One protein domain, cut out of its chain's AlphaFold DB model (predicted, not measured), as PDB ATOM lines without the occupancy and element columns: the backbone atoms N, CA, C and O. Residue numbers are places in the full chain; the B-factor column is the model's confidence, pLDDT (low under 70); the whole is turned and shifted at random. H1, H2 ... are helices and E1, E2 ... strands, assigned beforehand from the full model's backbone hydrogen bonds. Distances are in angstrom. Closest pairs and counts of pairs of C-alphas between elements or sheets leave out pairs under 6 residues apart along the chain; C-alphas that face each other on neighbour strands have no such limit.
ATOM      1  N   THR A   6     131.657 170.550 150.056       92.69
ATOM      2  CA  THR A   6     132.144 170.472 148.670       92.69
ATOM      3  C   THR A   6     131.173 171.156 147.725       92.69
ATOM      4  O   THR A   6     131.578 171.876 146.816       92.69
ATOM      5  N   ALA A   7     129.881 170.940 147.956       89.00
ATOM      6  CA  ALA A   7     128.806 171.595 147.243       89.00
ATOM      7  C   ALA A   7     128.918 173.119 147.380       89.00
ATOM      8  O   ALA A   7     128.920 173.817 146.369       89.00
ATOM      9  N   ALA A   8     129.109 173.626 148.602       89.56
ATOM     10  CA  ALA A   8     129.294 175.052 148.854       89.56
ATOM     11  C   ALA A   8     130.539 175.606 148.143       89.56
ATOM     12  O   ALA A   8     130.462 176.654 147.505       89.56
ATOM     13  N   ALA A   9     131.665 174.884 148.181       90.56
ATOM     14  CA  ALA A   9     132.881 175.265 147.459       90.56
ATOM     15  C   ALA A   9     132.690 175.284 145.928       90.56
ATOM     16  O   ALA A   9     133.281 176.116 145.242       90.56
ATOM     17  N   ALA A  10     131.838 174.405 145.396       88.94
ATOM     18  CA  ALA A  10     131.441 174.380 143.989       88.94
ATOM     19  C   ALA A  10     130.336 175.400 143.637       88.94
ATOM     20  O   ALA A  10     129.905 175.459 142.485       88.94
ATOM     21  N   GLY A  11     129.858 176.194 144.604       90.62
ATOM     22  CA  GLY A  11     128.794 177.186 144.414       90.62
ATOM     23  C   GLY A  11     127.378 176.601 144.331       90.62
ATOM     24  O   GLY A  11     126.458 177.284 143.881       90.62
ATOM     25  N   LEU A  12     127.183 175.346 144.742       90.06
ATOM     26  CA  LEU A  12     125.873 174.705 144.800       90.06
ATOM     27  C   LEU A  12     125.120 175.132 146.072       90.06
ATOM     28  O   LEU A  12     125.726 175.244 147.142       90.06
ATOM     29  N   PRO A  13     123.792 175.343 145.995       90.06
ATOM     30  CA  PRO A  13     122.994 175.658 147.173       90.06
ATOM     31  C   PRO A  13     122.947 174.460 148.128       90.06
ATOM     32  O   PRO A  13     122.951 173.310 147.687       90.06
ATOM     33  N   LEU A  14     122.825 174.714 149.429       87.44
ATOM     34  CA  LEU A  14     122.615 173.682 150.452       87.44
ATOM     35  C   LEU A  14     121.155 173.651 150.895       87.44
ATOM     36  O   LEU A  14     120.500 174.692 150.945       87.44
ATOM     37  N   VAL A  15     120.637 172.461 151.209       87.44
ATOM     38  CA  VAL A  15     119.328 172.337 151.864       87.44
ATOM     39  C   VAL A  15     119.525 172.418 153.369       87.44
ATOM     40  O   VAL A  15     120.242 171.608 153.957       87.44
ATOM     41  N   ALA A  16     118.906 173.423 153.985       77.62
ATOM     42  CA  ALA A  16     118.907 173.590 155.430       77.62
ATOM     43  C   ALA A  16     117.846 172.674 156.058       77.62
ATOM     44  O   ALA A  16     116.671 172.767 155.711       77.62
ATOM     45  N   GLY A  17     118.250 171.820 156.998       66.88
ATOM     46  CA  GLY A  17     117.335 171.045 157.838       66.88
ATOM     47  C   GLY A  17     117.367 171.547 159.278       66.88
ATOM     48  O   GLY A  17     118.437 171.791 159.832       66.88
ATOM     49  N   THR A  18     116.204 171.707 159.905       59.84
ATOM     50  CA  THR A  18     116.099 172.060 161.327       59.84
ATOM     51  C   THR A  18     115.860 170.800 162.174       59.84
ATOM     52  O   THR A  18     114.735 170.318 162.236       59.84
ATOM     53  N   ALA A  19     116.906 170.320 162.866       56.16
ATOM     54  CA  ALA A  19     116.905 169.263 163.905       56.16
ATOM     55  C   ALA A  19     116.558 167.806 163.442       56.16
ATOM     56  O   ALA A  19     116.182 167.590 162.293       56.16
ATOM     57  N   PRO A  20     116.848 166.754 164.246       60.16
ATOM     58  CA  PRO A  20     117.847 165.737 163.922       60.16
ATOM     59  C   PRO A  20     117.229 164.460 163.326       60.16
ATOM     60  O   PRO A  20     117.205 163.423 163.976       60.16
ATOM     61  N   ALA A  21     116.695 164.521 162.109       57.81
ATOM     62  CA  ALA A  21     116.402 163.331 161.290       57.81
ATOM     63  C   ALA A  21     116.160 163.711 159.820       57.81
ATOM     64  O   ALA A  21     115.303 163.148 159.144       57.81
ATOM     65  N   ASN A  22     116.889 164.705 159.324       63.75
ATOM     66  CA  ASN A  22     116.778 165.198 157.958       63.75
ATOM     67  C   ASN A  22     117.582 164.293 157.001       63.75
ATOM     68  O   ASN A  22     118.511 164.735 156.326       63.75
ATOM     69  N   THR A  23     117.294 162.983 157.006       78.12
ATOM     70  CA  THR A  23     118.038 161.979 156.223       78.12
ATOM     71  C   THR A  23     117.995 162.302 154.732       78.12
ATOM     72  O   THR A  23     118.990 162.107 154.044       78.12
ATOM     73  N   LEU A  24     116.879 162.842 154.231       83.12
ATOM     74  CA  LEU A  24     116.753 163.245 152.829       83.12
ATOM     75  C   LEU A  24     117.614 164.466 152.521       83.12
ATOM     76  O   LEU A  24     118.389 164.427 151.580       83.12
ATOM     77  N   GLU A  25     117.556 165.504 153.345       86.75
ATOM     78  CA  GLU A  25     118.354 166.722 153.193       86.75
ATOM     79  C   GLU A  25     119.852 166.419 153.329       86.75
ATOM     80  O   GLU A  25     120.695 167.009 152.653       86.75
ATOM     81  N   THR A  26     120.188 165.459 154.191       86.12
ATOM     82  CA  THR A  26     121.544 164.931 154.345       86.12
ATOM     83  C   THR A  26     121.987 164.232 153.060       86.12
ATOM     84  O   THR A  26     123.008 164.616 152.500       86.12
ATOM     85  N   ILE A  27     121.189 163.294 152.531       88.94
ATOM     86  CA  ILE A  27     121.463 162.608 151.254       88.94
ATOM     87  C   ILE A  27     121.530 163.601 150.087       88.94
ATOM     88  O   ILE A  27     122.360 163.455 149.189       88.94
ATOM     89  N   GLU A  28     120.684 164.628 150.073       90.56
ATOM     90  CA  GLU A  28     120.705 165.680 149.059       90.56
ATOM     91  C   GLU A  28     122.018 166.452 149.103       90.56
ATOM     92  O   GLU A  28     122.654 166.636 148.066       90.56
ATOM     93  N   ASN A  29     122.450 166.882 150.287       90.06
ATOM     94  CA  ASN A  29     123.711 167.596 150.440       90.06
ATOM     95  C   ASN A  29     124.919 166.683 150.149       90.06
ATOM     96  O   ASN A  29     125.866 167.138 149.513       90.06
ATOM     97  N   GLU A  30     124.870 165.392 150.493       91.25
ATOM     98  CA  GLU A  30     125.883 164.398 150.094       91.25
ATOM     99  C   GLU A  30     125.937 164.215 148.571       91.25
ATOM    100  O   GLU A  30     127.009 164.212 147.964       91.25
ATOM    101  N   THR A  31     124.779 164.122 147.917       92.94
ATOM    102  CA  THR A  31     124.691 164.029 146.452       92.94
ATOM    103  C   THR A  31     125.237 165.301 145.805       92.94
ATOM    104  O   THR A  31     125.974 165.239 144.820       92.94
ATOM    105  N   ARG A  32     124.928 166.475 146.366       93.81
ATOM    106  CA  ARG A  32     125.482 167.753 145.900       93.81
ATOM    107  C   ARG A  32     126.981 167.833 146.127       93.81
ATOM    108  O   ARG A  32     127.665 168.387 145.275       93.81
ATOM    109  N   ASP A  33     127.507 167.247 147.196       93.00
ATOM    110  CA  ASP A  33     128.950 167.132 147.380       93.00
ATOM    111  C   ASP A  33     129.578 166.270 146.286       93.00
ATOM    112  O   ASP A  33     130.597 166.662 145.721       93.00
ATOM    113  N   MET A  34     128.965 165.135 145.929       93.19
ATOM    114  CA  MET A  34     129.437 164.303 144.814       93.19
ATOM    115  C   MET A  34     129.456 165.085 143.494       93.19
ATOM    116  O   MET A  34     130.438 165.016 142.755       93.19
ATOM    117  N   ILE A  35     128.414 165.872 143.215       92.38
ATOM    118  CA  ILE A  35     128.365 166.753 142.037       92.38
ATOM    119  C   ILE A  35     129.445 167.842 142.132       92.38
ATOM    120  O   ILE A  35     130.155 168.094 141.159       92.38
ATOM    121  N   GLY A  36     129.606 168.458 143.305       92.44
ATOM    122  CA  GLY A  36     130.608 169.486 143.569       92.44
ATOM    123  C   GLY A  36     132.028 168.986 143.319       92.44
ATOM    124  O   GLY A  36     132.812 169.693 142.692       92.44
ATOM    125  N   ARG A  37     132.340 167.739 143.699       91.88
ATOM    126  CA  ARG A  37     133.626 167.100 143.367       91.88
ATOM    127  C   ARG A  37     133.852 167.048 141.866       91.88
ATOM    128  O   ARG A  37     134.888 167.493 141.400       91.88
ATOM    129  N   VAL A  38     132.868 166.589 141.093       90.06
ATOM    130  CA  VAL A  38     133.002 166.521 139.628       90.06
ATOM    131  C   VAL A  38     133.274 167.905 139.028       90.06
ATOM    132  O   VAL A  38     134.122 168.020 138.145       90.06
ATOM    133  N   ILE A  39     132.593 168.945 139.518       88.06
ATOM    134  CA  ILE A  39     132.778 170.331 139.059       88.06
ATOM    135  C   ILE A  39     134.189 170.840 139.377       88.06
ATOM    136  O   ILE A  39     134.833 171.439 138.515       88.06
ATOM    137  N   LEU A  40     134.663 170.613 140.603       87.56
ATOM    138  CA  LEU A  40     135.956 171.114 141.073       87.56
ATOM    139  C   LEU A  40     137.141 170.322 140.502       87.56
ATOM    140  O   LEU A  40     138.171 170.920 140.200       87.56
ATOM    141  N   ASP A  41     136.986 169.010 140.311       87.69
ATOM    142  CA  ASP A  41     138.030 168.126 139.776       87.69
ATOM    143  C   ASP A  41     138.167 168.247 138.250       87.69
ATOM    144  O   ASP A  41     139.244 168.012 137.701       87.69
ATOM    145  N   HIS A  42     137.097 168.645 137.553       80.81
ATOM    146  CA  HIS A  42     137.082 168.811 136.096       80.81
ATOM    147  C   HIS A  42     136.651 170.230 135.695       80.81
ATOM    148  O   HIS A  42     135.607 170.405 135.049       80.81
ATOM    149  N   PRO A  43     137.439 171.264 136.043       76.19
ATOM    150  CA  PRO A  43     137.117 172.631 135.676       76.19
ATOM    151  C   PRO A  43     137.237 172.776 134.157       76.19
ATOM    152  O   PRO A  43     138.339 172.862 133.619       76.19
ATOM    153  N   ARG A  44     136.098 172.807 133.461       82.38
ATOM    154  CA  ARG A  44     136.058 173.049 132.014       82.38
ATOM    155  C   ARG A  44     136.496 174.479 131.750       82.38
ATOM    156  O   ARG A  44     135.836 175.422 132.192       82.38
ATOM    157  N   LYS A  45     137.599 174.654 131.031       83.69
ATOM    158  CA  LYS A  45     138.124 175.978 130.701       83.69
ATOM    159  C   LYS A  45     137.721 176.358 129.288       83.69
ATOM    160  O   LYS A  45     137.936 175.613 128.334       83.69
ATOM    161  N   ILE A  46     137.175 177.563 129.153       87.50
ATOM    162  CA  ILE A  46     137.032 178.227 127.860       87.50
ATOM    163  C   ILE A  46     138.228 179.159 127.712       87.50
ATOM    164  O   ILE A  46     138.381 180.101 128.487       87.50
ATOM    165  N   THR A  47     139.089 178.883 126.736       89.50
ATOM    166  CA  THR A  47     140.290 179.685 126.476       89.50
ATOM    167  C   THR A  47     140.175 180.374 125.125       89.50
ATOM    168  O   THR A  47     139.815 179.750 124.128       89.50
ATOM    169  N   VAL A  48     140.515 181.661 125.085       91.88
ATOM    170  CA  VAL A  48     140.543 182.467 123.861       91.88
ATOM    171  C   VAL A  48     141.987 182.880 123.594       91.88
ATOM    172  O   VAL A  48     142.589 183.579 124.407       91.88
ATOM    173  N   SER A  49     142.565 182.421 122.486       90.94
ATOM    174  CA  SER A  49     143.972 182.691 122.149       90.94
ATOM    175  C   SER A  49     144.253 182.490 120.661       90.94
ATOM    176  O   SER A  49     143.558 181.731 119.985       90.94
ATOM    177  N   ALA A  50     145.294 183.152 120.147       93.06
ATOM    178  CA  ALA A  50     145.715 183.001 118.751       93.06
ATOM    179  C   ALA A  50     146.344 181.624 118.463       93.06
ATOM    180  O   ALA A  50     146.207 181.078 117.366       93.06
ATOM    181  N   THR A  51     147.009 181.041 119.463       92.62
ATOM    182  CA  THR A  51     147.638 179.714 119.411       92.62
ATOM    183  C   THR A  51     146.907 178.728 120.316       92.62
ATOM    184  O   THR A  51     146.289 179.125 121.304       92.62
ATOM    185  N   ALA A  52     146.970 177.437 119.979       90.25
ATOM    186  CA  ALA A  52     146.344 176.390 120.780       90.25
ATOM    187  C   ALA A  52     146.979 176.309 122.189       90.25
ATOM    188  O   ALA A  52     148.203 176.440 122.303       90.25
ATOM    189  N   PRO A  53     146.190 176.077 123.257       88.94
ATOM    190  CA  PRO A  53     146.720 175.838 124.599       88.94
ATOM    191  C   PRO A  53     147.667 174.631 124.636       88.94
ATOM    192  O   PRO A  53     147.432 173.635 123.958       88.94
ATOM    193  N   ALA A  54     148.716 174.693 125.462       91.00
ATOM    194  CA  ALA A  54     149.745 173.649 125.513       91.00
ATOM    195  C   ALA A  54     149.285 172.337 126.181       91.00
ATOM    196  O   ALA A  54     149.839 171.288 125.882       91.00
ATOM    197  N   ASN A  55     148.287 172.389 127.073       86.62
ATOM    198  CA  ASN A  55     147.814 171.236 127.850       86.62
ATOM    199  C   ASN A  55     146.275 171.230 127.982       86.62
ATOM    200  O   ASN A  55     145.770 171.393 129.097       86.62
ATOM    201  N   PRO A  56     145.513 171.104 126.878       87.25
ATOM    202  CA  PRO A  56     144.058 171.038 126.960       87.25
ATOM    203  C   PRO A  56     143.624 169.749 127.671       87.25
ATOM    204  O   PRO A  56     144.186 168.680 127.423       87.25
ATOM    205  N   GLN A  57     142.624 169.841 128.544       85.38
ATOM    206  CA  GLN A  57     141.970 168.676 129.139       85.38
ATOM    207  C   GLN A  57     140.719 168.295 128.333       85.38
ATOM    208  O   GLN A  57     140.101 169.158 127.699       85.38
ATOM    209  N   PRO A  58     140.301 167.015 128.336       83.12
ATOM    210  CA  PRO A  58     139.022 166.624 127.755       83.12
ATOM    211  C   PRO A  58     137.867 167.460 128.322       83.12
ATOM    212  O   PRO A  58     137.665 167.522 129.532       83.12
ATOM    213  N   GLY A  59     137.100 168.095 127.434       82.62
ATOM    214  CA  GLY A  59     136.004 168.996 127.805       82.62
ATOM    215  C   GLY A  59     136.366 170.485 127.822       82.62
ATOM    216  O   GLY A  59     135.457 171.304 127.955       82.62
ATOM    217  N   ASP A  60     137.640 170.842 127.636       89.19
ATOM    218  CA  ASP A  60     138.041 172.228 127.394       89.19
ATOM    219  C   ASP A  60     137.607 172.700 126.003       89.19
ATOM    220  O   ASP A  60     137.566 171.936 125.032       89.19
ATOM    221  N   VAL A  61     137.317 173.996 125.899       91.06
ATOM    222  CA  VAL A  61     136.962 174.655 124.641       91.06
ATOM    223  C   VAL A  61     137.996 175.728 124.344       91.06
ATOM    224  O   VAL A  61     138.242 176.620 125.157       91.06
ATOM    225  N   TRP A  62     138.585 175.669 123.153       93.19
ATOM    226  CA  TRP A  62     139.468 176.713 122.647       93.19
ATOM    227  C   TRP A  62     138.806 177.457 121.489       93.19
ATOM    228  O   TRP A  62     138.357 176.845 120.520       93.19
ATOM    229  N   ILE A  63     138.773 178.783 121.590       93.81
ATOM    230  CA  ILE A  63     138.297 179.674 120.536       93.81
ATOM    231  C   ILE A  63     139.513 180.392 119.956       93.81
ATOM    232  O   ILE A  63     140.166 181.193 120.632       93.81
ATOM    233  N   LYS A  64     139.811 180.099 118.688       93.62
ATOM    234  CA  LYS A  64     140.880 180.775 117.961       93.62
ATOM    235  C   LYS A  64     140.459 182.208 117.660       93.62
ATOM    236  O   LYS A  64     139.462 182.425 116.978       93.62
ATOM    237  N   VAL A  65     141.251 183.168 118.122       88.50
ATOM    238  CA  VAL A  65     141.153 184.561 117.669       88.50
ATOM    239  C   VAL A  65     142.185 184.794 116.575       88.50
ATOM    240  O   VAL A  65     143.365 184.498 116.757       88.50
TER     241      VAL A  65
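What this domain is: This is residues 6 to 65 of the 66 residues of an uncharacterized protein of Microbacterium sp. BK664 (UniProt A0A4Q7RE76). The model is a long rod: a small sheet of two parallel strands, E1 and E2, makes one end, and one long helix, H2, runs on from it along the rod. The short helix H1 packs on the middle part of H2, the unnamed stretch after it runs alongside H2 towards that helix's first residues, and residues 18 to 23 stick out at the far end. The printed part has 60 residues with two named helices and two named strands, in the order H1, H2, E1, E2 along the chain; the class is mixed, helices and strands. The whole is extended, with a radius of gyration of the C-alphas of 17.4 A, and the C-alphas span 56 by 16 by 12 A.

Where its parts are: Begin at the sheet and find C-alpha 46 at (137.032, 178.227, 127.860), where strand E1 starts; it holds residues 46 to 49. Strand E2 holds residues 61 to 64, and its last C-alpha, that of Lys 64, stands at (140.880, 180.775, 117.961). Now look back along the chain to helix H2, residues 23 to 41, which runs 26.6 A from C-alpha 23 at (118.038, 161.979, 156.223) to C-alpha 41. Helix H1 is residues 6 to 9, at the beginning of the printed part, and is 5.0 A long.

How they stand to each other: In the sheet, E1 and E2 are parallel, with 21 degrees between their directions. Look at C-alphas 46 and 61, which face each other at 4.8 A. Across this pair N 47 and O 61 are 2.9 A apart and N 63 and O 47 are 2.9 A apart, both within hydrogen-bond range. From E1 a tight link of 4 residues takes you back to H2. H1 touches H2, and H2 does so with residues 29 to 37 alone; the closest C-alphas of the two are those of Ala 7 and Asp 33, 4.5 A apart. H1 is apart from E1 and from E2, and H2 is apart from E2. In H2 every O i to N i+4 pair is within hydrogen-bond range, while H1 is too short for such a pair.

The domain as a whole: The two C-alphas farthest apart are those of Pro 20 and Ala 50, at 55.8 A. The printed part runs from residue 6 to residue 65 and has no cut. Two links are long: 13 residues between H1 and H2, and 11 residues between E1 and E2. Read the B-factor column for the model's confidence: the mean pLDDT of the printed part is 85.8, and residues 17 to 22 are under 70.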